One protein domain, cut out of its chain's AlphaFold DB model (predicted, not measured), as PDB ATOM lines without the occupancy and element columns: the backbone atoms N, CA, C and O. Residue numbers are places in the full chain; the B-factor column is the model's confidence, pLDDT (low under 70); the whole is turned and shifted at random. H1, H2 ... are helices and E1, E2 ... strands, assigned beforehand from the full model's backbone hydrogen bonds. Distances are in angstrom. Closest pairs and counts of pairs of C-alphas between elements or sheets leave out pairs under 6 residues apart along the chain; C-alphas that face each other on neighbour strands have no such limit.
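AT A GLANCE: This is residues 23 to 208 of the 208 residues of an uncharacterized protein of Bacteroidetes bacterium (UniProt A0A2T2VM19). Two strongly twisted sheets lie face to face as a sandwich, a larger one built round the long strands E3 and E7 and a smaller one of E5, E1, E10 and E11. A helical hairpin, H2 and H3, packs on the larger sheet with H3 crossing E8, and the short H1 sits by one end of E7. The printed part has 186 residues, with named elements in the order E1 to E6, H1, E7 to E10, H2, H3, E11: three helices and eleven strands, a mixed class. The larger sheet is branched and antiparallel; the smaller is mixed, in the order E5, E1, E10, E11. The whole is compact, with a radius of gyration of the C-alphas of 15.9 A and spans of 49 by 37 by 27 A.

IN THESE COORDINATES: E1, residues 23 to 30, begins at C-alpha 23 (10.810, -23.895, -12.108) and is 23.5 A long. E2 is residues 41 to 43. E3, residues 46 to 60, is 39.0 A long and bends by 63 degrees at residue 51. E4, residues 70 to 74, E5, residues 79 to 85, and E6, residues 88 to 92, come before H1, residues 96 to 100. E7, residues 121 to 133, is 34.2 A long and bends by 55 degrees at residue 124; E8, residues 136 to 145, is 28.9 A long. E9 is residues 155 to 160 and E10 residues 165 to 171. H2, residues 173 to 182, is 14.0 A long; H3, residues 192 to 202, is 15.2 A. E11, residues 205 to 207, ends at C-alpha 207 (4.366, -33.511, -6.370).

HOW THE PARTS SIT: E2 and E4 lie on one side of E3, E6 and E7 on the other side. E2, E3 and E4 form a meander, each strand the antiparallel neighbour of the one before, with N 41 and O 48 at 2.8 A and N 57 and O 71 at 2.9 A. Between the antiparallel neighbours E3 and E6, N 58 and O 91 are within hydrogen-bond range at 3.0 A; between the antiparallel neighbours E3 and E7, N 49 and O 130 are within hydrogen-bond range at 2.9 A. E7 and E8 are a hairpin, with N 131 and O 138 at 2.8 A. E9 is beside E6, with N 90 and O 158 at 2.8 A. In the other sheet, E1 and E10 are parallel, with N 27 and O 168 at 2.8 A; E5 and E1 are antiparallel, with N 24 and O 80 at 2.8 A, as are E10 and E11, with N 169 and O 206 at 2.8 A. H3, at a height of 7.9 A over the branched sheet, runs across E8 at 83 degrees on the local plane; their closest C-alphas are those of Ile 144 and Ser 194, 5.3 A. H2 is on the same face and touches H3, the closest C-alphas being those of Ala 175 and Ala 200, 4.6 A, at a shallow tilt of 26 degrees, opposite ways. H1 only grazes the branched sheet. In H1, H2 and H3 every O i to N i+4 pair is within hydrogen-bond range.

THE WHOLE: The C-alphas farthest apart are those of Asn 85 and Ser 135, 50.5 A. The printed part has no cut; the link from H1 to E7, 20 residues, is long. The mean pLDDT of the printed part is 92.3, and residues 147 to 152 are under 70.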
ATOM      1  N   GLU A  23       9.797 -23.705 -13.139       94.94
ATOM      2  CA  GLU A  23      10.810 -23.895 -12.108       94.94
ATOM      3  C   GLU A  23      10.468 -25.133 -11.276       94.94
ATOM      4  O   GLU A  23       9.468 -25.177 -10.564       94.94
ATOM      5  N   CYS A  24      11.293 -26.167 -11.409       95.88
ATOM      6  CA  CYS A  24      11.172 -27.410 -10.672       95.88
ATOM      7  C   CYS A  24      12.155 -27.416  -9.502       95.88
ATOM      8  O   CYS A  24      13.362 -27.268  -9.708       95.88
ATOM      9  N   GLN A  25      11.641 -27.618  -8.290       97.25
ATOM     10  CA  GLN A  25      12.418 -27.707  -7.059       97.25
ATOM     11  C   GLN A  25      12.278 -29.095  -6.427       97.25
ATOM     12  O   GLN A  25      11.173 -29.552  -6.132       97.25
ATOM     13  N   LEU A  26      13.410 -29.732  -6.147       97.88
ATOM     14  CA  LEU A  26      13.524 -30.973  -5.399       97.88
ATOM     15  C   LEU A  26      13.693 -30.684  -3.904       97.88
ATOM     16  O   LEU A  26      14.609 -29.972  -3.490       97.88
ATOM     17  N   LYS A  27      12.853 -31.312  -3.085       97.69
ATOM     18  CA  LYS A  27      13.043 -31.446  -1.639       97.69
ATOM     19  C   LYS A  27      13.243 -32.908  -1.296       97.69
ATOM     20  O   LYS A  27      12.429 -33.744  -1.677       97.69
ATOM     21  N   VAL A  28      14.311 -33.209  -0.568       98.06
ATOM     22  CA  VAL A  28      14.623 -34.580  -0.158       98.06
ATOM     23  C   VAL A  28      14.484 -34.705   1.347       98.06
ATOM     24  O   VAL A  28      14.963 -33.845   2.091       98.06
ATOM     25  N   SER A  29      13.837 -35.778   1.786       97.19
ATOM     26  CA  SER A  29      13.688 -36.123   3.193       97.19
ATOM     27  C   SER A  29      14.037 -37.580   3.466       97.19
ATOM     28  O   SER A  29      14.136 -38.407   2.560       97.19
ATOM     29  N   ILE A  30      14.223 -37.887   4.741       96.31
ATOM     30  CA  ILE A  30      14.287 -39.236   5.287       96.31
ATOM     31  C   ILE A  30      13.382 -39.273   6.514       96.31
ATOM     32  O   ILE A  30      13.573 -38.519   7.469       96.31
ATOM     33  N   ALA A  31      12.355 -40.120   6.471       93.56
ATOM     34  CA  ALA A  31      11.376 -40.273   7.548       93.56
ATOM     35  C   ALA A  31      10.706 -38.936   7.933       93.56
ATOM     36  O   ALA A  31      10.462 -38.662   9.107       93.56
ATOM     37  N   GLY A  32      10.431 -38.090   6.937       91.50
ATOM     38  CA  GLY A  32       9.821 -36.768   7.090       91.50
ATOM     39  C   GLY A  32      10.778 -35.633   7.470       91.50
ATOM     40  O   GLY A  32      10.362 -34.474   7.441       91.50
ATOM     41  N   TYR A  33      12.044 -35.917   7.781       93.88
ATOM     42  CA  TYR A  33      13.046 -34.901   8.118       93.88
ATOM     43  C   TYR A  33      13.871 -34.517   6.897       93.88
ATOM     44  O   TYR A  33      14.203 -35.375   6.083       93.88
ATOM     45  N   GLN A  34      14.207 -33.233   6.761       95.88
ATOM     46  CA  GLN A  34      15.038 -32.752   5.658       95.88
ATOM     47  C   GLN A  34      16.377 -33.495   5.628       95.88
ATOM     48  O   GLN A  34      17.041 -33.611   6.653       95.88
ATOM     49  N   LEU A  35      16.767 -33.961   4.440       97.38
ATOM     50  CA  LEU A  35      18.023 -34.669   4.248       97.38
ATOM     51  C   LEU A  35      19.222 -33.735   4.483       97.38
ATOM     52  O   LEU A  35      19.404 -32.762   3.749       97.38
ATOM     53  N   ASP A  36      20.076 -34.087   5.442       96.50
ATOM     54  CA  ASP A  36      21.410 -33.508   5.616       96.50
ATOM     55  C   ASP A  36      22.469 -34.400   4.945       96.50
ATOM     56  O   ASP A  36      22.685 -35.547   5.344       96.50
ATOM     57  N   THR A  37      23.122 -33.900   3.896       94.38
ATOM     58  CA  THR A  37      24.165 -34.637   3.161       94.38
ATOM     59  C   THR A  37      25.558 -34.499   3.780       94.38
ATOM     60  O   THR A  37      26.462 -35.242   3.401       94.38
ATOM     61  N   ILE A  38      25.750 -33.583   4.736       93.88
ATOM     62  CA  ILE A  38      27.031 -33.324   5.403       93.88
ATOM     63  C   ILE A  38      27.105 -34.132   6.698       93.88
ATOM     64  O   ILE A  38      27.980 -34.985   6.849       93.88
ATOM     65  N   ALA A  39      26.179 -33.883   7.625       95.50
ATOM     66  CA  ALA A  39      26.151 -34.554   8.924       95.50
ATOM     67  C   ALA A  39      25.552 -35.965   8.846       95.50
ATOM     68  O   ALA A  39      25.822 -36.791   9.716       95.50
ATOM     69  N   GLY A  40      24.782 -36.257   7.795       96.19
ATOM     70  CA  GLY A  40      23.987 -37.474   7.711       96.19
ATOM     71  C   GLY A  40      22.713 -37.378   8.551       96.19
ATOM     72  O   GLY A  40      22.411 -36.359   9.168       96.19
ATOM     73  N   ASN A  41      21.924 -38.447   8.535       97.25
ATOM     74  CA  ASN A  41      20.588 -38.462   9.120       97.25
ATOM     75  C   ASN A  41      20.395 -39.734   9.933       97.25
ATOM     76  O   ASN A  41      20.623 -40.836   9.429       97.25
ATOM     77  N   TYR A  42      19.946 -39.578  11.174       94.25
ATOM     78  CA  TYR A  42      19.626 -40.704  12.040       94.25
ATOM     79  C   TYR A  42      18.187 -41.172  11.833       94.25
ATOM     80  O   TYR A  42      17.259 -40.365  11.781       94.25
ATOM     81  N   PHE A  43      17.996 -42.486  11.790       90.25
ATOM     82  CA  PHE A  43      16.698 -43.123  11.987       90.25
ATOM     83  C   PHE A  43      16.880 -44.358  12.877       90.25
ATOM     84  O   PHE A  43      17.578 -45.311  12.526       90.25
ATOM     85  N   GLY A  44      16.285 -44.325  14.073       89.25
ATOM     86  CA  GLY A  44      16.657 -45.261  15.138       89.25
ATOM     87  C   GLY A  44      18.155 -45.164  15.449       89.25
ATOM     88  O   GLY A  44      18.703 -44.064  15.499       89.25
ATOM     89  N   ASP A  45      18.819 -46.313  15.570       91.19
ATOM     90  CA  ASP A  45      20.260 -46.408  15.860       91.19
ATOM     91  C   ASP A  45      21.139 -46.389  14.594       91.19
ATOM     92  O   ASP A  45      22.347 -46.623  14.641       91.19
ATOM     93  N   THR A  46      20.535 -46.130  13.431       93.31
ATOM     94  CA  THR A  46      21.221 -46.116  12.138       93.31
ATOM     95  C   THR A  46      21.502 -44.688  11.683       93.31
ATOM     96  O   THR A  46      20.587 -43.871  11.597       93.31
ATOM     97  N   LEU A  47      22.756 -44.411  11.321       96.44
ATOM     98  CA  LEU A  47      23.177 -43.181  10.651       96.44
ATOM     99  C   LEU A  47      23.296 -43.418   9.142       96.44
ATOM    100  O   LEU A  47      24.057 -44.277   8.694       96.44
ATOM    101  N   LEU A  48      22.574 -42.625   8.356       97.81
ATOM    102  CA  LEU A  48      22.623 -42.629   6.898       97.81
ATOM    103  C   LEU A  48      23.324 -41.384   6.369       97.81
ATOM    104  O   LEU A  48      22.864 -40.261   6.574       97.81
ATOM    105  N   HIS A  49      24.377 -41.604   5.592       98.00
ATOM    106  CA  HIS A  49      24.985 -40.582   4.750       98.00
ATOM    107  C   HIS A  49      24.605 -40.833   3.298       98.00
ATOM    108  O   HIS A  49      24.938 -41.880   2.744       98.00
ATOM    109  N   VAL A  50      23.935 -39.864   2.679       98.06
ATOM    110  CA  VAL A  50      23.687 -39.851   1.235       98.06
ATOM    111  C   VAL A  50      24.782 -39.026   0.581       98.06
ATOM    112  O   VAL A  50      24.867 -37.820   0.800       98.06
ATOM    113  N   GLU A  51      25.608 -39.681  -0.224       97.81
ATOM    114  CA  GLU A  51      26.694 -39.031  -0.960       97.81
ATOM    115  C   GLU A  51      26.197 -38.515  -2.309       97.81
ATOM    116  O   GLU A  51      26.555 -37.417  -2.739       97.81
ATOM    117  N   ARG A  52      25.323 -39.286  -2.963       97.62
ATOM    118  CA  ARG A  52      24.763 -38.920  -4.258       97.62
ATOM    119  C   ARG A  52      23.312 -39.328  -4.356       97.62
ATOM    120  O   ARG A  52      22.960 -40.470  -4.092       97.62
ATOM    121  N   LEU A  53      22.486 -38.392  -4.796       98.12
ATOM    122  CA  LEU A  53      21.123 -38.652  -5.219       98.12
ATOM    123  C   LEU A  53      20.849 -37.798  -6.444       98.12
ATOM    124  O   LEU A  53      20.930 -36.573  -6.363       98.12
ATOM    125  N   GLN A  54      20.541 -38.442  -7.564       97.44
ATOM    126  CA  GLN A  54      20.147 -37.760  -8.789       97.44
ATOM    127  C   GLN A  54      19.273 -38.659  -9.666       97.44
ATOM    128  O   GLN A  54      19.479 -39.872  -9.716       97.44
ATOM    129  N   PHE A  55      18.295 -38.081 -10.353       97.12
ATOM    130  CA  PHE A  55      17.378 -38.807 -11.224       97.12
ATOM    131  C   PHE A  55      16.912 -37.946 -12.395       97.12
ATOM    132  O   PHE A  55      16.838 -36.716 -12.301       97.12
ATOM    133  N   TYR A  56      16.586 -38.610 -13.500       97.38
ATOM    134  CA  TYR A  56      15.940 -37.956 -14.627       97.38
ATOM    135  C   TYR A  56      14.473 -37.702 -14.312       97.38
ATOM    136  O   TYR A  56      13.776 -38.577 -13.799       97.38
ATOM    137  N   LEU A  57      14.005 -36.512 -14.655       96.69
ATOM    138  CA  LEU A  57      12.600 -36.145 -14.614       96.69
ATOM    139  C   LEU A  57      12.231 -35.551 -15.967       96.69
ATOM    140  O   LEU A  57      12.985 -34.741 -16.500       96.69
ATOM    141  N   HIS A  58      11.078 -35.908 -16.514       96.00
ATOM    142  CA  HIS A  58      10.545 -35.217 -17.682       96.00
ATOM    143  C   HIS A  58       9.049 -34.962 -17.546       96.00
ATOM    144  O   HIS A  58       8.353 -35.624 -16.772       96.00
ATOM    145  N   ALA A  59       8.572 -33.991 -18.321       94.12
ATOM    146  CA  ALA A  59       7.154 -33.712 -18.475       94.12
ATOM    147  C   ALA A  59       6.716 -33.840 -19.928       94.12
ATOM    148  O   ALA A  59       7.355 -33.317 -20.849       94.12
ATOM    149  N   SER A  60       5.600 -34.526 -20.123       93.00
ATOM    150  CA  SER A  60       4.978 -34.729 -21.428       93.00
ATOM    151  C   SER A  60       3.520 -35.141 -21.256       93.00
ATOM    152  O   SER A  60       3.079 -35.467 -20.160       93.00
ATOM    153  N   HIS A  61       2.743 -35.080 -22.334       89.81
ATOM    154  CA  HIS A  61       1.356 -35.558 -22.332       89.81
ATOM    155  C   HIS A  61       1.244 -37.034 -22.756       89.81
ATOM    156  O   HIS A  61       0.213 -37.668 -22.572       89.81
ATOM    157  N   ASP A  62       2.295 -37.575 -23.369       88.88
ATOM    158  CA  ASP A  62       2.327 -38.881 -24.032       88.88
ATOM    159  C   ASP A  62       3.389 -39.827 -23.441       88.88
ATOM    160  O   ASP A  62       3.656 -40.893 -23.998       88.88
ATOM    161  N   GLY A  63       4.023 -39.431 -22.332       90.81
ATOM    162  CA  GLY A  63       5.105 -40.180 -21.698       90.81
ATOM    163  C   GLY A  63       6.408 -40.198 -22.494       90.81
ATOM    164  O   GLY A  63       7.269 -41.030 -22.212       90.81
ATOM    165  N   LYS A  64       6.567 -39.328 -23.505       92.75
ATOM    166  CA  LYS A  64       7.792 -39.237 -24.305       92.75
ATOM    167  C   LYS A  64       8.794 -38.253 -23.723       92.75
ATOM    168  O   LYS A  64       8.454 -37.139 -23.319       92.75
ATOM    169  N   SER A  65      10.054 -38.665 -23.740       94.31
ATOM    170  CA  SER A  65      11.198 -37.894 -23.279       94.31
ATOM    171  C   SER A  65      12.114 -37.525 -24.446       94.31
ATOM    172  O   SER A  65      12.160 -38.196 -25.474       94.31
ATOM    173  N   ASN A  66      12.820 -36.411 -24.305       94.19
ATOM    174  CA  ASN A  66      13.844 -35.919 -25.216       94.19
ATOM    175  C   ASN A  66      14.778 -34.954 -24.473       94.19
ATOM    176  O   ASN A  66      14.512 -34.550 -23.343       94.19
ATOM    177  N   GLU A  67      15.851 -34.538 -25.137       93.69
ATOM    178  CA  GLU A  67      16.868 -33.630 -24.587       93.69
ATOM    179  C   GLU A  67      16.315 -32.266 -24.134       93.69
ATOM    180  O   GLU A  67      16.968 -31.569 -23.362       93.69
ATOM    181  N   LYS A  68      15.122 -31.865 -24.601       92.69
ATOM    182  CA  LYS A  68      14.509 -30.570 -24.271       92.69
ATOM    183  C   LYS A  68      13.554 -30.635 -23.082       92.69
ATOM    184  O   LYS A  68      13.403 -29.629 -22.395       92.69
ATOM    185  N   ASN A  69      12.872 -31.763 -22.868       94.25
ATOM    186  CA  ASN A  69      11.891 -31.906 -21.783       94.25
ATOM    187  C   ASN A  69      12.392 -32.750 -20.603       94.25
ATOM    188  O   ASN A  69      11.749 -32.741 -19.553       94.25
ATOM    189  N   ALA A  70      13.514 -33.454 -20.761       96.12
ATOM    190  CA  ALA A  70      14.187 -34.153 -19.682       96.12
ATOM    191  C   ALA A  70      15.145 -33.215 -18.940       96.12
ATOM    192  O   ALA A  70      15.928 -32.476 -19.535       96.12
ATOM    193  N   ILE A  71      15.107 -33.287 -17.616       97.25
ATOM    194  CA  ILE A  71      16.022 -32.603 -16.711       97.25
ATOM    195  C   ILE A  71      16.670 -33.617 -15.774       97.25
ATOM    196  O   ILE A  71      16.111 -34.678 -15.495       97.25
ATOM    197  N   LEU A  72      17.845 -33.268 -15.258       97.81
ATOM    198  CA  LEU A  72      18.519 -34.012 -14.201       97.81
ATOM    199  C   LEU A  72      18.400 -33.219 -12.900       97.81
ATOM    200  O   LEU A  72      18.913 -32.101 -12.803       97.81
ATOM    201  N   LEU A  73      17.715 -33.802 -11.921       97.06
ATOM    202  CA  LEU A  73      17.574 -33.259 -10.572       97.06
ATOM    203  C   LEU A  73      18.379 -34.099  -9.595       97.06
ATOM    204  O   LEU A  73      18.533 -35.302  -9.786       97.06
ATOM    205  N   GLY A  74      18.860 -33.480  -8.525       97.25
ATOM    206  CA  GLY A  74      19.574 -34.192  -7.476       97.25
ATOM    207  C   GLY A  74      19.934 -33.299  -6.302       97.25
ATOM    208  O   GLY A  74      19.680 -32.099  -6.326       97.25
ATOM    209  N   THR A  75      20.563 -33.864  -5.277       96.31
ATOM    210  CA  THR A  75      20.969 -33.106  -4.078       96.31
ATOM    211  C   THR A  75      21.977 -31.997  -4.383       96.31
ATOM    212  O   THR A  75      21.969 -30.969  -3.715       96.31
ATOM    213  N   SER A  76      22.813 -32.164  -5.413       94.88
ATOM    214  CA  SER A  76      23.756 -31.138  -5.879       94.88
ATOM    215  C   SER A  76      23.123 -30.093  -6.803       94.88
ATOM    216  O   SER A  76      23.649 -28.992  -6.942       94.88
ATOM    217  N   GLN A  77      22.006 -30.433  -7.449       94.81
ATOM    218  CA  GLN A  77      21.278 -29.573  -8.382       94.81
ATOM    219  C   GLN A  77      19.772 -29.688  -8.100       94.81
ATOM    220  O   GLN A  77      19.043 -30.318  -8.872       94.81
ATOM    221  N   PRO A  78      19.295 -29.129  -6.970       96.62
ATOM    222  CA  PRO A  78      17.922 -29.327  -6.521       96.62
ATOM    223  C   PRO A  78      16.914 -28.475  -7.293       96.62
ATOM    224  O   PRO A  78      15.726 -28.753  -7.221       96.62
ATOM    225  N   THR A  79      17.359 -27.463  -8.040       97.38
ATOM    226  CA  THR A  79      16.475 -26.599  -8.831       97.38
ATOM    227  C   THR A  79      16.870 -26.624 -10.301       97.38
ATOM    228  O   THR A  79      18.043 -26.445 -10.643       97.38
ATOM    229  N   LYS A  80      15.887 -26.827 -11.183       97.00
ATOM    230  CA  LYS A  80      16.041 -26.801 -12.644       97.00
ATOM    231  C   LYS A  80      14.796 -26.252 -13.315       97.00
ATOM    232  O   LYS A  80      13.695 -26.361 -12.794       97.00
ATOM    233  N   HIS A  81      14.971 -25.737 -14.523       94.88
ATOM    234  CA  HIS A  81      13.850 -25.385 -15.377       94.88
ATOM    235  C   HIS A  81      13.443 -26.562 -16.257       94.88
ATOM    236  O   HIS A  81      14.264 -27.103 -16.992       94.88
ATOM    237  N   LEU A  82      12.170 -26.926 -16.180       92.38
ATOM    238  CA  LEU A  82      11.505 -27.922 -17.006       92.38
ATOM    239  C   LEU A  82      10.727 -27.205 -18.114       92.38
ATOM    240  O   LEU A  82      10.086 -26.187 -17.855       92.38
ATOM    241  N   VAL A  83      10.745 -27.733 -19.333       91.44
ATOM    242  CA  VAL A  83       9.943 -27.199 -20.441       91.44
ATOM    243  C   VAL A  83       8.772 -28.136 -20.700       91.44
ATOM    244  O   VAL A  83       8.982 -29.301 -21.038       91.44
ATOM    245  N   ALA A  84       7.543 -27.637 -20.562       90.06
ATOM    246  CA  ALA A  84       6.343 -28.434 -20.815       90.06
ATOM    247  C   ALA A  84       5.166 -27.593 -21.316       90.06
ATOM    248  O   ALA A  84       5.034 -26.413 -20.991       90.06
ATOM    249  N   ASN A  85       4.282 -28.232 -22.083       88.25
ATOM    250  CA  ASN A  85       2.952 -27.706 -22.378       88.25
ATOM    251  C   ASN A  85       2.018 -28.079 -21.228       88.25
ATOM    252  O   ASN A  85       1.978 -29.237 -20.835       88.25
ATOM    253  N   THR A  86       1.239 -27.135 -20.712       82.94
ATOM    254  CA  THR A  86       0.190 -27.434 -19.728       82.94
ATOM    255  C   THR A  86      -1.129 -27.817 -20.410       82.94
ATOM    256  O   THR A  86      -1.516 -27.131 -21.361       82.94
ATOM    257  N   PRO A  87      -1.862 -28.830 -19.911       88.75
ATOM    258  CA  PRO A  87      -1.509 -29.720 -18.802       88.75
ATOM    259  C   PRO A  87      -0.474 -30.787 -19.213       88.75
ATOM    260  O   PRO A  87      -0.426 -31.181 -20.378       88.75
ATOM    261  N   PHE A  88       0.314 -31.285 -18.260       91.19
ATOM    262  CA  PHE A  88       1.308 -32.339 -18.493       91.19
ATOM    263  C   PHE A  88       1.302 -33.393 -17.389       91.19
ATOM    264  O   PHE A  88       0.879 -33.141 -16.257       91.19
ATOM    265  N   ASP A  89       1.839 -34.555 -17.731       94.12
ATOM    266  CA  ASP A  89       2.175 -35.622 -16.807       94.12
ATOM    267  C   ASP A  89       3.677 -35.596 -16.522       94.12
ATOM    268  O   ASP A  89       4.488 -35.205 -17.365       94.12
ATOM    269  N   LEU A  90       4.043 -35.974 -15.302       95.19
ATOM    270  CA  LEU A  90       5.419 -36.059 -14.841       95.19
ATOM    271  C   LEU A  90       5.849 -37.508 -14.744       95.19
ATOM    272  O   LEU A  90       5.120 -38.363 -14.231       95.19
ATOM    273  N   TYR A  91       7.089 -37.743 -15.151       95.31
ATOM    274  CA  TYR A  91       7.681 -39.064 -15.138       95.31
ATOM    275  C   TYR A  91       9.116 -39.030 -14.620       95.31
ATOM    276  O   TYR A  91       9.901 -38.150 -14.979       95.31
ATOM    277  N   LEU A  92       9.467 -40.023 -13.808       95.06
ATOM    278  CA  LEU A  92      10.828 -40.308 -13.375       95.06
ATOM    279  C   LEU A  92      11.486 -41.268 -14.369       95.06
ATOM    280  O   LEU A  92      10.988 -42.366 -14.616       95.06
ATOM    281  N   GLY A  93      12.639 -40.884 -14.903       94.31
ATOM    282  CA  GLY A  93      13.357 -41.632 -15.927       94.31
ATOM    283  C   GLY A  93      13.106 -41.123 -17.342       94.31
ATOM    284  O   GLY A  93      12.563 -40.036 -17.554       94.31
ATOM    285  N   VAL A  94      13.525 -41.930 -18.312       93.69
ATOM    286  CA  VAL A  94      13.389 -41.653 -19.746       93.69
ATOM    287  C   VAL A  94      12.511 -42.706 -20.408       93.69
ATOM    288  O   VAL A  94      12.364 -43.819 -19.902       93.69
ATOM    289  N   ASP A  95      11.899 -42.350 -21.529       92.62
ATOM    290  CA  ASP A  95      11.064 -43.277 -22.277       92.62
ATOM    291  C   ASP A  95      11.880 -44.287 -23.080       92.62
ATOM    292  O   ASP A  95      13.028 -44.046 -23.451       92.62
ATOM    293  N   SER A  96      11.264 -45.432 -23.366       89.31
ATOM    294  CA  SER A  96      11.939 -46.566 -23.996       89.31
ATOM    295  C   SER A  96      12.510 -46.249 -25.379       89.31
ATOM    296  O   SER A  96      13.531 -46.824 -25.750       89.31
ATOM    297  N   VAL A  97      11.900 -45.324 -26.133       89.62
ATOM    298  CA  VAL A  97      12.399 -44.936 -27.461       89.62
ATOM    299  C   VAL A  97      13.685 -44.137 -27.316       89.62
ATOM    300  O   VAL A  97      14.680 -44.486 -27.945       89.62
ATOM    301  N   LEU A  98      13.699 -43.117 -26.452       91.94
ATOM    302  CA  LEU A  98      14.925 -42.381 -26.146       91.94
ATOM    303  C   LEU A  98      16.005 -43.311 -25.597       91.94
ATOM    304  O   LEU A  98      17.157 -43.254 -26.010       91.94
ATOM    305  N   ASN A  99      15.611 -44.210 -24.699       88.56
ATOM    306  CA  ASN A  99      16.525 -45.144 -24.070       88.56
ATOM    307  C   ASN A  99      17.200 -46.090 -25.080       88.56
ATOM    308  O   ASN A  99      18.357 -46.466 -24.901       88.56
ATOM    309  N   TYR A 100      16.500 -46.458 -26.153       85.00
ATOM    310  CA  TYR A 100      17.039 -47.285 -27.233       85.00
ATOM    311  C   TYR A 100      17.951 -46.504 -28.198       85.00
ATOM    312  O   TYR A 100      18.853 -47.087 -28.796       85.00
ATOM    313  N   ASN A 101      17.755 -45.190 -28.329       87.50
ATOM    314  CA  ASN A 101      18.417 -44.355 -29.337       87.50
ATOM    315  C   ASN A 101      19.863 -43.949 -29.003       87.50
ATOM    316  O   ASN A 101      20.487 -43.234 -29.785       87.50
ATOM    317  N   GLY A 102      20.423 -44.441 -27.899       89.06
ATOM    318  CA  GLY A 102      21.824 -44.228 -27.558       89.06
ATOM    319  C   GLY A 102      22.069 -43.105 -26.556       89.06
ATOM    320  O   GLY A 102      21.193 -42.685 -25.795       89.06
ATOM    321  N   VAL A 103      23.323 -42.652 -26.537       93.06
ATOM    322  CA  VAL A 103      23.764 -41.543 -25.690       93.06
ATOM    323  C   VAL A 103      23.285 -40.220 -26.289       93.06
ATOM    324  O   VAL A 103      23.393 -40.007 -27.493       93.06
ATOM    325  N   HIS A 104      22.781 -39.348 -25.426       95.00
ATOM    326  CA  HIS A 104      22.219 -38.040 -25.736       95.00
ATOM    327  C   HIS A 104      22.983 -36.942 -24.993       95.00
ATOM    328  O   HIS A 104      23.765 -37.227 -24.085       95.00
ATOM    329  N   GLU A 105      22.751 -35.688 -25.373       94.69
ATOM    330  CA  GLU A 105      23.436 -34.530 -24.791       94.69
ATOM    331  C   GLU A 105      22.616 -33.849 -23.674       94.69
ATOM    332  O   GLU A 105      21.551 -34.306 -23.241       94.69
ATOM    333  N   GLY A 106      23.126 -32.721 -23.171       94.19
ATOM    334  CA  GLY A 106      22.430 -31.884 -22.199       94.19
ATOM    335  C   GLY A 106      22.275 -32.582 -20.851       94.19
ATOM    336  O   GLY A 106      23.256 -33.027 -20.261       94.19
ATOM    337  N   ALA A 107      21.044 -32.666 -20.339       95.81
ATOM    338  CA  ALA A 107      20.772 -33.347 -19.073       95.81
ATOM    339  C   ALA A 107      21.085 -34.851 -19.131       95.81
ATOM    340  O   ALA A 107      21.423 -35.428 -18.101       95.81
ATOM    341  N   LEU A 108      20.980 -35.464 -20.314       96.00
ATOM    342  CA  LEU A 108      21.143 -36.901 -20.532       96.00
ATOM    343  C   LEU A 108      22.602 -37.309 -20.770       96.00
ATOM    344  O   LEU A 108      22.896 -38.501 -20.812       96.00
ATOM    345  N   ASP A 109      23.518 -36.345 -20.872       96.06
ATOM    346  CA  ASP A 109      24.936 -36.628 -21.068       96.06
ATOM    347  C   ASP A 109      25.513 -37.383 -19.845       96.06
ATOM    348  O   ASP A 109      25.438 -36.873 -18.714       96.06
ATOM    349  N   PRO A 110      26.113 -38.578 -20.031       93.25
ATOM    350  CA  PRO A 110      26.769 -39.340 -18.969       93.25
ATOM    351  C   PRO A 110      27.829 -38.561 -18.179       93.25
ATOM    352  O   PRO A 110      28.101 -38.897 -17.022       93.25
ATOM    353  N   ILE A 111      28.402 -37.487 -18.736       94.94
ATOM    354  CA  ILE A 111      29.337 -36.609 -18.014       94.94
ATOM    355  C   ILE A 111      28.732 -36.036 -16.723       94.94
ATOM    356  O   ILE A 111      29.455 -35.749 -15.769       94.94
ATOM    357  N   ASN A 112      27.400 -35.958 -16.634       95.25
ATOM    358  CA  ASN A 112      26.674 -35.515 -15.443       95.25
ATOM    359  C   ASN A 112      26.647 -36.565 -14.306       95.25
ATOM    360  O   ASN A 112      25.900 -36.438 -13.329       95.25
ATOM    361  N   GLY A 113      27.452 -37.626 -14.399       93.81
ATOM    362  CA  GLY A 113      27.569 -38.675 -13.381       93.81
ATOM    363  C   GLY A 113      26.445 -39.710 -13.407       93.81
ATOM    364  O   GLY A 113      26.314 -40.499 -12.466       93.81
ATOM    365  N   MET A 114      25.650 -39.698 -14.475       94.94
ATOM    366  CA  MET A 114      24.750 -40.780 -14.873       94.94
ATOM    367  C   MET A 114      25.440 -41.647 -15.933       94.94
ATOM    368  O   MET A 114      26.551 -41.346 -16.358       94.94
ATOM    369  N   TYR A 115      24.816 -42.738 -16.370       92.06
ATOM    370  CA  TYR A 115      25.330 -43.497 -17.508       92.06
ATOM    371  C   TYR A 115      24.215 -44.116 -18.335       92.06
ATOM    372  O   TYR A 115      23.090 -44.306 -17.868       92.06
ATOM    373  N   TRP A 116      24.595 -44.464 -19.557       91.62
ATOM    374  CA  TRP A 116      23.850 -45.288 -20.489       91.62
ATOM    375  C   TRP A 116      24.763 -46.408 -20.974       91.62
ATOM    376  O   TRP A 116      25.953 -46.180 -21.206       91.62
ATOM    377  N   THR A 117      24.229 -47.615 -21.138       87.88
ATOM    378  CA  THR A 117      24.948 -48.693 -21.824       87.88
ATOM    379  C   THR A 117      24.086 -49.289 -22.921       87.88
ATOM    380  O   THR A 117      22.867 -49.318 -22.820       87.88
ATOM    381  N   TRP A 118      24.717 -49.856 -23.944       82.88
ATOM    382  CA  TRP A 118      24.005 -50.562 -25.010       82.88
ATOM    383  C   TRP A 118      23.264 -51.819 -24.521       82.88
ATOM    384  O   TRP A 118      22.374 -52.306 -25.208       82.88
ATOM    385  N   GLN A 119      23.626 -52.353 -23.349       82.00
ATOM    386  CA  GLN A 119      22.987 -53.538 -22.767       82.00
ATOM    387  C   GLN A 119      21.760 -53.185 -21.935       82.00
ATOM    388  O   GLN A 119      20.779 -53.923 -21.932       82.00
ATOM    389  N   THR A 120      21.841 -52.089 -21.185       84.81
ATOM    390  CA  THR A 120      20.868 -51.772 -20.137       84.81
ATOM    391  C   THR A 120      20.213 -50.419 -20.319       84.81
ATOM    392  O   THR A 120      19.321 -50.098 -19.555       84.81
ATOM    393  N   GLY A 121      20.621 -49.606 -21.283       89.81
ATOM    394  CA  GLY A 121      20.148 -48.238 -21.421       89.81
ATOM    395  C   GLY A 121      20.599 -47.323 -20.276       89.81
ATOM    396  O   GLY A 121      21.577 -47.609 -19.575       89.81
ATOM    397  N   TYR A 122      19.877 -46.219 -20.104       92.69
ATOM    398  CA  TYR A 122      20.033 -45.218 -19.061       92.69
ATOM    399  C   TYR A 122      19.632 -45.777 -17.710       92.69
ATOM    400  O   TYR A 122      18.567 -46.375 -17.554       92.69
ATOM    401  N   ILE A 123      20.416 -45.445 -16.694       93.19
ATOM    402  CA  ILE A 123      19.892 -45.444 -15.331       93.19
ATOM    403  C   ILE A 123      18.965 -44.245 -15.148       93.19
ATOM    404  O   ILE A 123      19.278 -43.131 -15.551       93.19
ATOM    405  N   HIS A 124      17.805 -44.474 -14.552       93.81
ATOM    406  CA  HIS A 124      16.797 -43.448 -14.307       93.81
ATOM    407  C   HIS A 124      17.078 -42.693 -13.010       93.81
ATOM    408  O   HIS A 124      16.869 -41.484 -12.941       93.81
ATOM    409  N   CYS A 125      17.565 -43.400 -11.990       95.81
ATOM    410  CA  CYS A 125      17.867 -42.858 -10.673       95.81
ATOM    411  C   CYS A 125      19.174 -43.447 -10.142       95.81
ATOM    412  O   CYS A 125      19.460 -44.632 -10.311       95.81
ATOM    413  N   LYS A 126      19.946 -42.610  -9.461       97.56
ATOM    414  CA  LYS A 126      21.172 -42.958  -8.759       97.56
ATOM    415  C   LYS A 126      21.051 -42.522  -7.305       97.56
ATOM    416  O   LYS A 126      20.772 -41.354  -7.049       97.56
ATOM    417  N   LEU A 127      21.289 -43.452  -6.385       98.38
ATOM    418  CA  LEU A 127      21.345 -43.219  -4.946       98.38
ATOM    419  C   LEU A 127      22.542 -43.986  -4.363       98.38
ATOM    420  O   LEU A 127      22.562 -45.213  -4.374       98.38
ATOM    421  N   GLU A 128      23.543 -43.261  -3.875       98.62
ATOM    422  CA  GLU A 128      24.807 -43.794  -3.346       98.62
ATOM    423  C   GLU A 128      25.073 -43.208  -1.952       98.62
ATOM    424  O   GLU A 128      24.694 -42.066  -1.653       98.62
ATOM    425  N   GLY A 129      25.734 -43.977  -1.090       98.31
ATOM    426  CA  GLY A 129      26.078 -43.505   0.244       98.31
ATOM    427  C   GLY A 129      26.525 -44.595   1.204       98.31
ATOM    428  O   GLY A 129      27.032 -45.644   0.808       98.31
ATOM    429  N   ASN A 130      26.352 -44.337   2.500       97.81
ATOM    430  CA  ASN A 130      26.737 -45.254   3.565       97.81
ATOM    431  C   ASN A 130      25.671 -45.341   4.653       97.81
ATOM    432  O   ASN A 130      25.053 -44.347   5.026       97.81
ATOM    433  N   ILE A 131      25.535 -46.538   5.208       96.75
ATOM    434  CA  ILE A 131      24.727 -46.849   6.379       96.75
ATOM    435  C   ILE A 131      25.684 -47.284   7.486       96.75
ATOM    436  O   ILE A 131      26.502 -48.186   7.286       96.75
ATOM    437  N   ILE A 132      25.599 -46.633   8.640       96.31
ATOM    438  CA  ILE A 132      26.387 -46.945   9.830       96.31
ATOM    439  C   ILE A 132      25.424 -47.401  10.924       96.31
ATOM    440  O   ILE A 132      24.529 -46.653  11.309       96.31
ATOM    441  N   CYS A 133      25.602 -48.624  11.408       92.44
ATOM    442  CA  CYS A 133      24.814 -49.213  12.491       92.44
ATOM    443  C   CYS A 133      25.741 -50.083  13.347       92.44
ATOM    444  O   CYS A 133      26.559 -50.819  12.794       92.44
ATOM    445  N   ASP A 134      25.670 -49.966  14.674       88.62
ATOM    446  CA  ASP A 134      26.494 -50.731  15.625       88.62
ATOM    447  C   ASP A 134      28.003 -50.718  15.308       88.62
ATOM    448  O   ASP A 134      28.695 -51.731  15.375       88.62
ATOM    449  N   SER A 135      28.540 -49.552  14.925       85.50
ATOM    450  CA  SER A 135      29.936 -49.367  14.472       85.50
ATOM    451  C   SER A 135      30.318 -50.093  13.170       85.50
ATOM    452  O   SER A 135      31.466 -50.016  12.734       85.50
ATOM    453  N   SER A 136      29.372 -50.758  12.507       92.31
ATOM    454  CA  SER A 136      29.542 -51.327  11.171       92.31
ATOM    455  C   SER A 136      29.150 -50.304  10.115       92.31
ATOM    456  O   SER A 136      28.033 -49.786  10.126       92.31
ATOM    457  N   ARG A 137      30.061 -50.022   9.181       95.25
ATOM    458  CA  ARG A 137      29.808 -49.164   8.019       95.25
ATOM    459  C   ARG A 137      29.606 -50.031   6.782       95.25
ATOM    460  O   ARG A 137      30.495 -50.795   6.414       95.25
ATOM    461  N   LYS A 138      28.468 -49.865   6.112       96.31
ATOM    462  CA  LYS A 138      28.160 -50.490   4.821       96.31
ATOM    463  C   LYS A 138      27.910 -49.409   3.780       96.31
ATOM    464  O   LYS A 138      27.017 -48.583   3.955       96.31
ATOM    465  N   SER A 139      28.685 -49.418   2.703       98.00
ATOM    466  CA  SER A 139      28.409 -48.573   1.539       98.00
ATOM    467  C   SER A 139      27.281 -49.177   0.709       98.00
ATOM    468  O   SER A 139      27.146 -50.402   0.658       98.00
ATOM    469  N   PHE A 140      26.487 -48.328   0.062       98.19
ATOM    470  CA  PHE A 140      25.471 -48.758  -0.886       98.19
ATOM    471  C   PHE A 140      25.550 -48.005  -2.214       98.19
ATOM    472  O   PHE A 140      25.892 -46.824  -2.258       98.19
ATOM    473  N   GLU A 141      25.181 -48.702  -3.287       98.38
ATOM    474  CA  GLU A 141      25.099 -48.179  -4.652       98.38
ATOM    475  C   GLU A 141      23.792 -48.667  -5.284       98.38
ATOM    476  O   GLU A 141      23.604 -49.868  -5.500       98.38
ATOM    477  N   TYR A 142      22.875 -47.748  -5.574       97.94
ATOM    478  CA  TYR A 142      21.597 -48.043  -6.214       97.94
ATOM    479  C   TYR A 142      21.483 -47.272  -7.522       97.94
ATOM    480  O   TYR A 142      21.161 -46.085  -7.548       97.94
ATOM    481  N   HIS A 143      21.745 -47.966  -8.620       95.69
ATOM    482  CA  HIS A 143      21.583 -47.488  -9.981       95.69
ATOM    483  C   HIS A 143      20.368 -48.168 -10.591       95.69
ATOM    484  O   HIS A 143      20.397 -49.342 -10.964       95.69
ATOM    485  N   ILE A 144      19.274 -47.422 -10.613       93.19
ATOM    486  CA  ILE A 144      17.931 -47.931 -10.844       93.19
ATOM    487  C   ILE A 144      17.452 -47.480 -12.207       93.19
ATOM    488  O   ILE A 144      17.605 -46.314 -12.568       93.19
ATOM    489  N   GLY A 145      16.829 -48.391 -12.939       86.31
ATOM    490  CA  GLY A 145      16.258 -48.144 -14.255       86.31
ATOM    491  C   GLY A 145      16.868 -49.057 -15.302       86.31
ATOM    492  O   GLY A 145      17.304 -50.169 -14.995       86.31
ATOM    493  N   GLY A 146      16.894 -48.557 -16.530       77.88
ATOM    494  CA  GLY A 146      17.351 -49.291 -17.689       77.88
ATOM    495  C   GLY A 146      16.309 -50.246 -18.263       77.88
ATOM    496  O   GLY A 146      15.163 -50.304 -17.823       77.88
ATOM    497  N   TYR A 147      16.703 -50.971 -19.303       69.69
ATOM    498  CA  TYR A 147      15.829 -51.871 -20.038       69.69
ATOM    499  C   TYR A 147      15.866 -53.278 -19.435       69.69
ATOM    500  O   TYR A 147      16.902 -53.946 -19.461       69.69
ATOM    501  N   SER A 148      14.726 -53.749 -18.928       63.34
ATOM    502  CA  SER A 148      14.458 -55.179 -18.754       63.34
ATOM    503  C   SER A 148      13.492 -55.646 -19.845       63.34
ATOM    504  O   SER A 148      12.748 -54.843 -20.405       63.34
ATOM    505  N   THR A 149      13.470 -56.946 -20.159       55.31
ATOM    506  CA  THR A 149      12.630 -57.496 -21.241       55.31
ATOM    507  C   THR A 149      11.130 -57.239 -21.067       55.31
ATOM    508  O   THR A 149      10.390 -57.425 -22.028       55.31
ATOM    509  N   ASN A 150      10.682 -56.835 -19.870       53.03
ATOM    510  CA  ASN A 150       9.266 -56.747 -19.517       53.03
ATOM    511  C   ASN A 150       8.808 -55.349 -19.083       53.03
ATOM    512  O   ASN A 150       7.604 -55.119 -19.067       53.03
ATOM    513  N   ASP A 151       9.719 -54.435 -18.740       57.59
ATOM    514  CA  ASP A 151       9.366 -53.046 -18.436       57.59
ATOM    515  C   ASP A 151      10.614 -52.160 -18.489       57.59
ATOM    516  O   ASP A 151      11.660 -52.492 -17.924       57.59
ATOM    517  N   SER A 152      10.534 -51.075 -19.249       65.69
ATOM    518  CA  SER A 152      11.689 -50.234 -19.612       65.69
ATOM    519  C   SER A 152      11.318 -48.774 -19.867       65.69
ATOM    520  O   SER A 152      12.109 -48.002 -20.413       65.69
ATOM    521  N   GLY A 153      10.087 -48.417 -19.507       81.56
ATOM    522  CA  GLY A 153       9.580 -47.063 -19.592       81.56
ATOM    523  C   GLY A 153       9.908 -46.237 -18.350       81.56
ATOM    524  O   GLY A 153      10.461 -46.736 -17.366       81.56
ATOM    525  N   PRO A 154       9.549 -44.954 -18.385       88.50
ATOM    526  CA  PRO A 154       9.695 -44.074 -17.252       88.50
ATOM    527  C   PRO A 154       8.536 -44.322 -16.272       88.50
ATOM    528  O   PRO A 154       7.466 -44.808 -16.643       88.50
ATOM    529  N   PHE A 155       8.726 -43.967 -15.008       90.38
ATOM    530  CA  PHE A 155       7.717 -44.161 -13.973       90.38
ATOM    531  C   PHE A 155       6.837 -42.921 -13.853       90.38
ATOM    532  O   PHE A 155       7.347 -41.837 -13.596       90.38
ATOM    533  N   PHE A 156       5.522 -43.064 -14.007       88.12
ATOM    534  CA  PHE A 156       4.579 -41.962 -13.806       88.12
ATOM    535  C   PHE A 156       4.548 -41.526 -12.334       88.12
ATOM    536  O   PHE A 156       4.410 -42.370 -11.447       88.12
ATOM    537  N   ILE A 157       4.647 -40.218 -12.077       90.94
ATOM    538  CA  ILE A 157       4.662 -39.660 -10.712       90.94
ATOM    539  C   ILE A 157       3.518 -38.679 -10.427       90.94
ATOM    540  O   ILE A 157       3.260 -38.376  -9.263       90.94
ATOM    541  N   GLY A 158       2.811 -38.190 -11.451       88.75
ATOM    542  CA  GLY A 158       1.595 -37.397 -11.260       88.75
ATOM    543  C   GLY A 158       1.274 -36.420 -12.388       88.75
ATOM    544  O   GLY A 158       2.050 -36.240 -13.322       88.75
ATOM    545  N   HIS A 159       0.113 -35.777 -12.269       88.50
ATOM    546  CA  HIS A 159      -0.435 -34.837 -13.247       88.50
ATOM    547  C   HIS A 159      -0.350 -33.390 -12.746       88.50
ATOM    548  O   HIS A 159      -0.666 -33.117 -11.584       88.50
ATOM    549  N   LYS A 160      -0.009 -32.444 -13.627       84.75
ATOM    550  CA  LYS A 160      -0.026 -31.006 -13.333       84.75
ATOM    551  C   LYS A 160      -0.740 -30.237 -14.436       84.75
ATOM    552  O   LYS A 160      -0.347 -30.252 -15.601       84.75
ATOM    553  N   SER A 161      -1.787 -29.511 -14.050       76.56
ATOM    554  CA  SER A 161      -2.640 -28.843 -15.031       76.56
ATOM    555  C   SER A 161      -2.203 -27.420 -15.374       76.56
ATOM    556  O   SER A 161      -2.296 -27.047 -16.534       76.56
ATOM    557  N   ILE A 162      -1.755 -26.619 -14.397       74.88
ATOM    558  CA  ILE A 162      -1.363 -25.203 -14.566       74.88
ATOM    559  C   ILE A 162      -0.281 -24.851 -13.527       74.88
ATOM    560  O   ILE A 162      -0.314 -25.369 -12.409       74.88
ATOM    561  N   GLY A 163       0.643 -23.953 -13.878       79.94
ATOM    562  CA  GLY A 163       1.602 -23.338 -12.952       79.94
ATOM    563  C   GLY A 163       2.994 -23.193 -13.559       79.94
ATOM    564  O   GLY A 163       3.369 -23.976 -14.421       79.94
ATOM    565  N   ASN A 164       3.750 -22.194 -13.117       87.00
ATOM    566  CA  ASN A 164       5.157 -21.968 -13.478       87.00
ATOM    567  C   ASN A 164       6.132 -22.561 -12.448       87.00
ATOM    568  O   ASN A 164       7.339 -22.461 -12.632       87.00
ATOM    569  N   GLU A 165       5.616 -23.175 -11.386       91.31
ATOM    570  CA  GLU A 165       6.388 -23.809 -10.324       91.31
ATOM    571  C   GLU A 165       5.926 -25.256 -10.131       91.31
ATOM    572  O   GLU A 165       4.736 -25.580 -10.255       91.31
ATOM    573  N   LEU A 166       6.884 -26.124  -9.824       94.00
ATOM    574  CA  LEU A 166       6.682 -27.530  -9.516       94.00
ATOM    575  C   LEU A 166       7.582 -27.914  -8.346       94.00
ATOM    576  O   LEU A 166       8.803 -27.800  -8.435       94.00
ATOM    577  N   GLN A 167       7.001 -28.432  -7.268       95.25
ATOM    578  CA  GLN A 167       7.790 -29.005  -6.182       95.25
ATOM    579  C   GLN A 167       7.714 -30.526  -6.226       95.25
ATOM    580  O   GLN A 167       6.643 -31.103  -6.051       95.25
ATOM    581  N   VAL A 168       8.862 -31.172  -6.400       96.06
ATOM    582  CA  VAL A 168       9.023 -32.619  -6.249       96.06
ATOM    583  C   VAL A 168       9.572 -32.882  -4.855       96.06
ATOM    584  O   VAL A 168      10.652 -32.414  -4.504       96.06
ATOM    585  N   THR A 169       8.830 -33.624  -4.044       96.62
ATOM    586  CA  THR A 169       9.307 -34.104  -2.744       96.62
ATOM    587  C   THR A 169       9.635 -35.583  -2.857       96.62
ATOM    588  O   THR A 169       8.809 -36.348  -3.348       96.62
ATOM    589  N   LEU A 170      10.819 -35.980  -2.400       97.94
ATOM    590  CA  LEU A 170      11.260 -37.368  -2.341       97.94
ATOM    591  C   LEU A 170      11.684 -37.715  -0.914       97.94
ATOM    592  O   LEU A 170      12.746 -37.291  -0.458       97.94
ATOM    593  N   ASP A 171      10.879 -38.521  -0.231       97.75
ATOM    594  CA  ASP A 171      11.299 -39.195   0.991       97.75
ATOM    595  C   ASP A 171      11.988 -40.513   0.635       97.75
ATOM    596  O   ASP A 171      11.360 -41.431   0.110       97.75
ATOM    597  N   ILE A 172      13.287 -40.635   0.898       97.88
ATOM    598  CA  ILE A 172      14.042 -41.850   0.550       97.88
ATOM    599  C   ILE A 172      13.855 -42.981   1.571       97.88
ATOM    600  O   ILE A 172      14.367 -44.083   1.369       97.88
ATOM    601  N   TYR A 173      13.124 -42.759   2.666       97.44
ATOM    602  CA  TYR A 173      12.979 -43.744   3.738       97.44
ATOM    603  C   TYR A 173      12.365 -45.070   3.288       97.44
ATOM    604  O   TYR A 173      12.939 -46.102   3.640       97.44
ATOM    605  N   PRO A 174      11.297 -45.119   2.465       97.75
ATOM    606  CA  PRO A 174      10.761 -46.394   1.995       97.75
ATOM    607  C   PRO A 174      11.791 -47.211   1.198       97.75
ATOM    608  O   PRO A 174      11.860 -48.433   1.355       97.75
ATOM    609  N   ALA A 175      12.631 -46.545   0.396       97.75
ATOM    610  CA  ALA A 175      13.712 -47.169  -0.366       97.75
ATOM    611  C   ALA A 175      14.811 -47.735   0.550       97.75
ATOM    612  O   ALA A 175      15.174 -48.909   0.433       97.75
ATOM    613  N   ILE A 176      15.285 -46.937   1.512       97.50
ATOM    614  CA  ILE A 176      16.316 -47.359   2.472       97.50
ATOM    615  C   ILE A 176      15.807 -48.492   3.372       97.50
ATOM    616  O   ILE A 176      16.494 -49.498   3.543       97.50
ATOM    617  N   GLN A 177      14.578 -48.396   3.889       96.31
ATOM    618  CA  GLN A 177      13.973 -49.460   4.693       96.31
ATOM    619  C   GLN A 177      13.820 -50.765   3.913       96.31
ATOM    620  O   GLN A 177      14.117 -51.840   4.441       96.31
ATOM    621  N   TRP A 178      13.354 -50.690   2.661       97.50
ATOM    622  CA  TRP A 178      13.233 -51.864   1.801       97.50
ATOM    623  C   TRP A 178      14.592 -52.541   1.605       97.50
ATOM    624  O   TRP A 178      14.705 -53.753   1.804       97.50
ATOM    625  N   ALA A 179      15.623 -51.759   1.284       97.25
ATOM    626  CA  ALA A 179      16.968 -52.259   1.054       97.25
ATOM    627  C   ALA A 179      17.577 -52.906   2.299       97.25
ATOM    628  O   ALA A 179      18.085 -54.024   2.217       97.25
ATOM    629  N   MET A 180      17.464 -52.256   3.461       95.06
ATOM    630  CA  MET A 180      17.947 -52.802   4.731       95.06
ATOM    631  C   MET A 180      17.228 -54.101   5.096       95.06
ATOM    632  O   MET A 180      17.880 -55.083   5.433       95.06
ATOM    633  N   LYS A 181      15.896 -54.152   4.954       96.00
ATOM    634  CA  LYS A 181      15.100 -55.363   5.223       96.00
ATOM    635  C   LYS A 181      15.463 -56.530   4.300       96.00
ATOM    636  O   LYS A 181      15.293 -57.686   4.678       96.00
ATOM    637  N   LYS A 182      15.890 -56.236   3.072       96.62
ATOM    638  CA  LYS A 182      16.311 -57.229   2.074       96.62
ATOM    639  C   LYS A 182      17.807 -57.533   2.111       96.62
ATOM    640  O   LYS A 182      18.234 -58.411   1.370       96.62
ATOM    641  N   GLU A 183      18.572 -56.809   2.923       95.56
ATOM    642  CA  GLU A 183      20.038 -56.816   2.934       95.56
ATOM    643  C   GLU A 183      20.663 -56.556   1.547       95.56
ATOM    644  O   GLU A 183      21.696 -57.117   1.185       95.56
ATOM    645  N   VAL A 184      20.038 -55.678   0.756       97.00
ATOM    646  CA  VAL A 184      20.503 -55.303  -0.586       97.00
ATOM    647  C   VAL A 184      21.208 -53.954  -0.521       97.00
ATOM    648  O   VAL A 184      20.576 -52.911  -0.386       97.00
ATOM    649  N   PHE A 185      22.530 -53.964  -0.669       96.75
ATOM    650  CA  PHE A 185      23.355 -52.749  -0.661       96.75
ATOM    651  C   PHE A 185      23.897 -52.389  -2.047       96.75
ATOM    652  O   PHE A 185      24.508 -51.344  -2.217       96.75
ATOM    653  N   ARG A 186      23.669 -53.227  -3.061       97.75
ATOM    654  CA  ARG A 186      24.171 -52.969  -4.410       97.75
ATOM    655  C   ARG A 186      23.168 -53.384  -5.474       97.75
ATOM    656  O   ARG A 186      22.788 -54.550  -5.545       97.75
ATOM    657  N   ILE A 187      22.773 -52.434  -6.314       95.69
ATOM    658  CA  ILE A 187      21.973 -52.630  -7.524       95.69
ATOM    659  C   ILE A 187      22.635 -51.790  -8.612       95.69
ATOM    660  O   ILE A 187      22.675 -50.574  -8.498       95.69
ATOM    661  N   MET A 188      23.172 -52.435  -9.646       91.56
ATOM    662  CA  MET A 188      23.934 -51.760 -10.713       91.56
ATOM    663  C   MET A 188      23.362 -52.008 -12.112       91.56
ATOM    664  O   MET A 188      23.850 -51.444 -13.092       91.56
ATOM    665  N   SER A 189      22.341 -52.860 -12.202       84.25
ATOM    666  CA  SER A 189      21.769 -53.342 -13.454       84.25
ATOM    667  C   SER A 189      20.249 -53.494 -13.327       84.25
ATOM    668  O   SER A 189      19.759 -53.729 -12.214       84.25
ATOM    669  N   PRO A 190      19.509 -53.431 -14.448       86.69
ATOM    670  CA  PRO A 190      18.075 -53.684 -14.476       86.69
ATOM    671  C   PRO A 190      17.721 -55.089 -13.980       86.69
ATOM    672  O   PRO A 190      18.535 -56.016 -14.017       86.69
ATOM    673  N   GLY A 191      16.468 -55.259 -13.565       87.31
ATOM    674  CA  GLY A 191      15.905 -56.535 -13.139       87.31
ATOM    675  C   GLY A 191      15.107 -56.406 -11.849       87.31
ATOM    676  O   GLY A 191      14.969 -55.327 -11.283       87.31
ATOM    677  N   LYS A 192      14.643 -57.543 -11.324       89.56
ATOM    678  CA  LYS A 192      13.651 -57.582 -10.239       89.56
ATOM    679  C   LYS A 192      14.001 -56.737  -9.007       89.56
ATOM    680  O   LYS A 192      13.107 -56.149  -8.408       89.56
ATOM    681  N   LEU A 193      15.272 -56.691  -8.597       92.81
ATOM    682  CA  LEU A 193      15.695 -55.855  -7.464       92.81
ATOM    683  C   LEU A 193      15.661 -54.361  -7.806       92.81
ATOM    684  O   LEU A 193      15.243 -53.570  -6.966       92.81
ATOM    685  N   SER A 194      16.051 -53.991  -9.029       91.94
ATOM    686  CA  SER A 194      15.921 -52.621  -9.533       91.94
ATOM    687  C   SER A 194      14.452 -52.202  -9.578       91.94
ATOM    688  O   SER A 194      14.123 -51.137  -9.071       91.94
ATOM    689  N   ASP A 195      13.556 -53.059 -10.073       90.06
ATOM    690  CA  ASP A 195      12.120 -52.750 -10.168       90.06
ATOM    691  C   ASP A 195      11.488 -52.571  -8.780       90.06
ATOM    692  O   ASP A 195      10.720 -51.642  -8.532       90.06
ATOM    693  N   GLN A 196      11.855 -53.436  -7.830       93.19
ATOM    694  CA  GLN A 196      11.391 -53.330  -6.446       93.19
ATOM    695  C   GLN A 196      11.929 -52.077  -5.747       93.19
ATOM    696  O   GLN A 196      11.187 -51.432  -5.005       93.19
ATOM    697  N   MET A 197      13.188 -51.713  -5.999       95.38
ATOM    698  CA  MET A 197      13.765 -50.472  -5.492       95.38
ATOM    699  C   MET A 197      13.107 -49.243  -6.132       95.38
ATOM    700  O   MET A 197      12.786 -48.294  -5.423       95.38
ATOM    701  N   ALA A 198      12.840 -49.266  -7.440       93.12
ATOM    702  CA  ALA A 198      12.113 -48.202  -8.127       93.12
ATOM    703  C   ALA A 198      10.733 -47.991  -7.496       93.12
ATOM    704  O   ALA A 198      10.387 -46.865  -7.152       93.12
ATOM    705  N   GLN A 199       9.988 -49.070  -7.238       93.25
ATOM    706  CA  GLN A 199       8.702 -48.973  -6.549       93.25
ATOM    707  C   GLN A 199       8.842 -48.381  -5.140       93.25
ATOM    708  O   GLN A 199       8.011 -47.576  -4.724       93.25
ATOM    709  N   ALA A 200       9.889 -48.748  -4.400       96.38
ATOM    710  CA  ALA A 200      10.141 -48.183  -3.079       96.38
ATOM    711  C   ALA A 200      10.472 -46.680  -3.145       96.38
ATOM    712  O   ALA A 200       9.976 -45.921  -2.317       96.38
ATOM    713  N   ILE A 201      11.229 -46.232  -4.153       96.00
ATOM    714  CA  ILE A 201      11.487 -44.807  -4.424       96.00
ATOM    715  C   ILE A 201      10.181 -44.075  -4.761       96.00
ATOM    716  O   ILE A 201       9.904 -43.022  -4.193       96.00
ATOM    717  N   LEU A 202       9.346 -44.646  -5.634       94.00
ATOM    718  CA  LEU A 202       8.060 -44.057  -6.025       94.00
ATOM    719  C   LEU A 202       7.093 -43.931  -4.849       94.00
ATOM    720  O   LEU A 202       6.360 -42.955  -4.760       94.00
ATOM    721  N   ASN A 203       7.118 -44.862  -3.897       95.94
ATOM    722  CA  ASN A 203       6.295 -44.755  -2.689       95.94
ATOM    723  C   ASN A 203       6.681 -43.555  -1.803       95.94
ATOM    724  O   ASN A 203       5.896 -43.158  -0.944       95.94
ATOM    725  N   GLY A 204       7.884 -43.005  -1.985       96.44
ATOM    726  CA  GLY A 204       8.369 -41.816  -1.294       96.44
ATOM    727  C   GLY A 204       8.232 -40.519  -2.091       96.44
ATOM    728  O   GLY A 204       8.551 -39.457  -1.557       96.44
ATOM    729  N   ILE A 205       7.787 -40.571  -3.352       95.75
ATOM    730  CA  ILE A 205       7.700 -39.383  -4.205       95.75
ATOM    731  C   ILE A 205       6.311 -38.747  -4.146       95.75
ATOM    732  O   ILE A 205       5.283 -39.421  -4.134       95.75
ATOM    733  N   SER A 206       6.270 -37.420  -4.132       93.75
ATOM    734  CA  SER A 206       5.041 -36.647  -4.294       93.75
ATOM    735  C   SER A 206       5.319 -35.330  -5.006       93.75
ATOM    736  O   SER A 206       6.439 -34.815  -4.975       93.75
ATOM    737  N   ILE A 207       4.292 -34.784  -5.651       92.38
ATOM    738  CA  ILE A 207       4.366 -33.511  -6.370       92.38
ATOM    739  C   ILE A 207       3.362 -32.510  -5.793       92.38
ATOM    740  O   ILE A 207       2.288 -32.901  -5.328       92.38
ATOM    741  N   ARG A 208       3.714 -31.223  -5.811       85.69
ATOM    742  CA  ARG A 208       2.830 -30.105  -5.449       85.69
ATOM    743  C   ARG A 208       2.900 -29.003  -6.492       85.69
ATOM    744  O   ARG A 208       4.004 -28.719  -7.004       85.69
TER     745      ARG A 208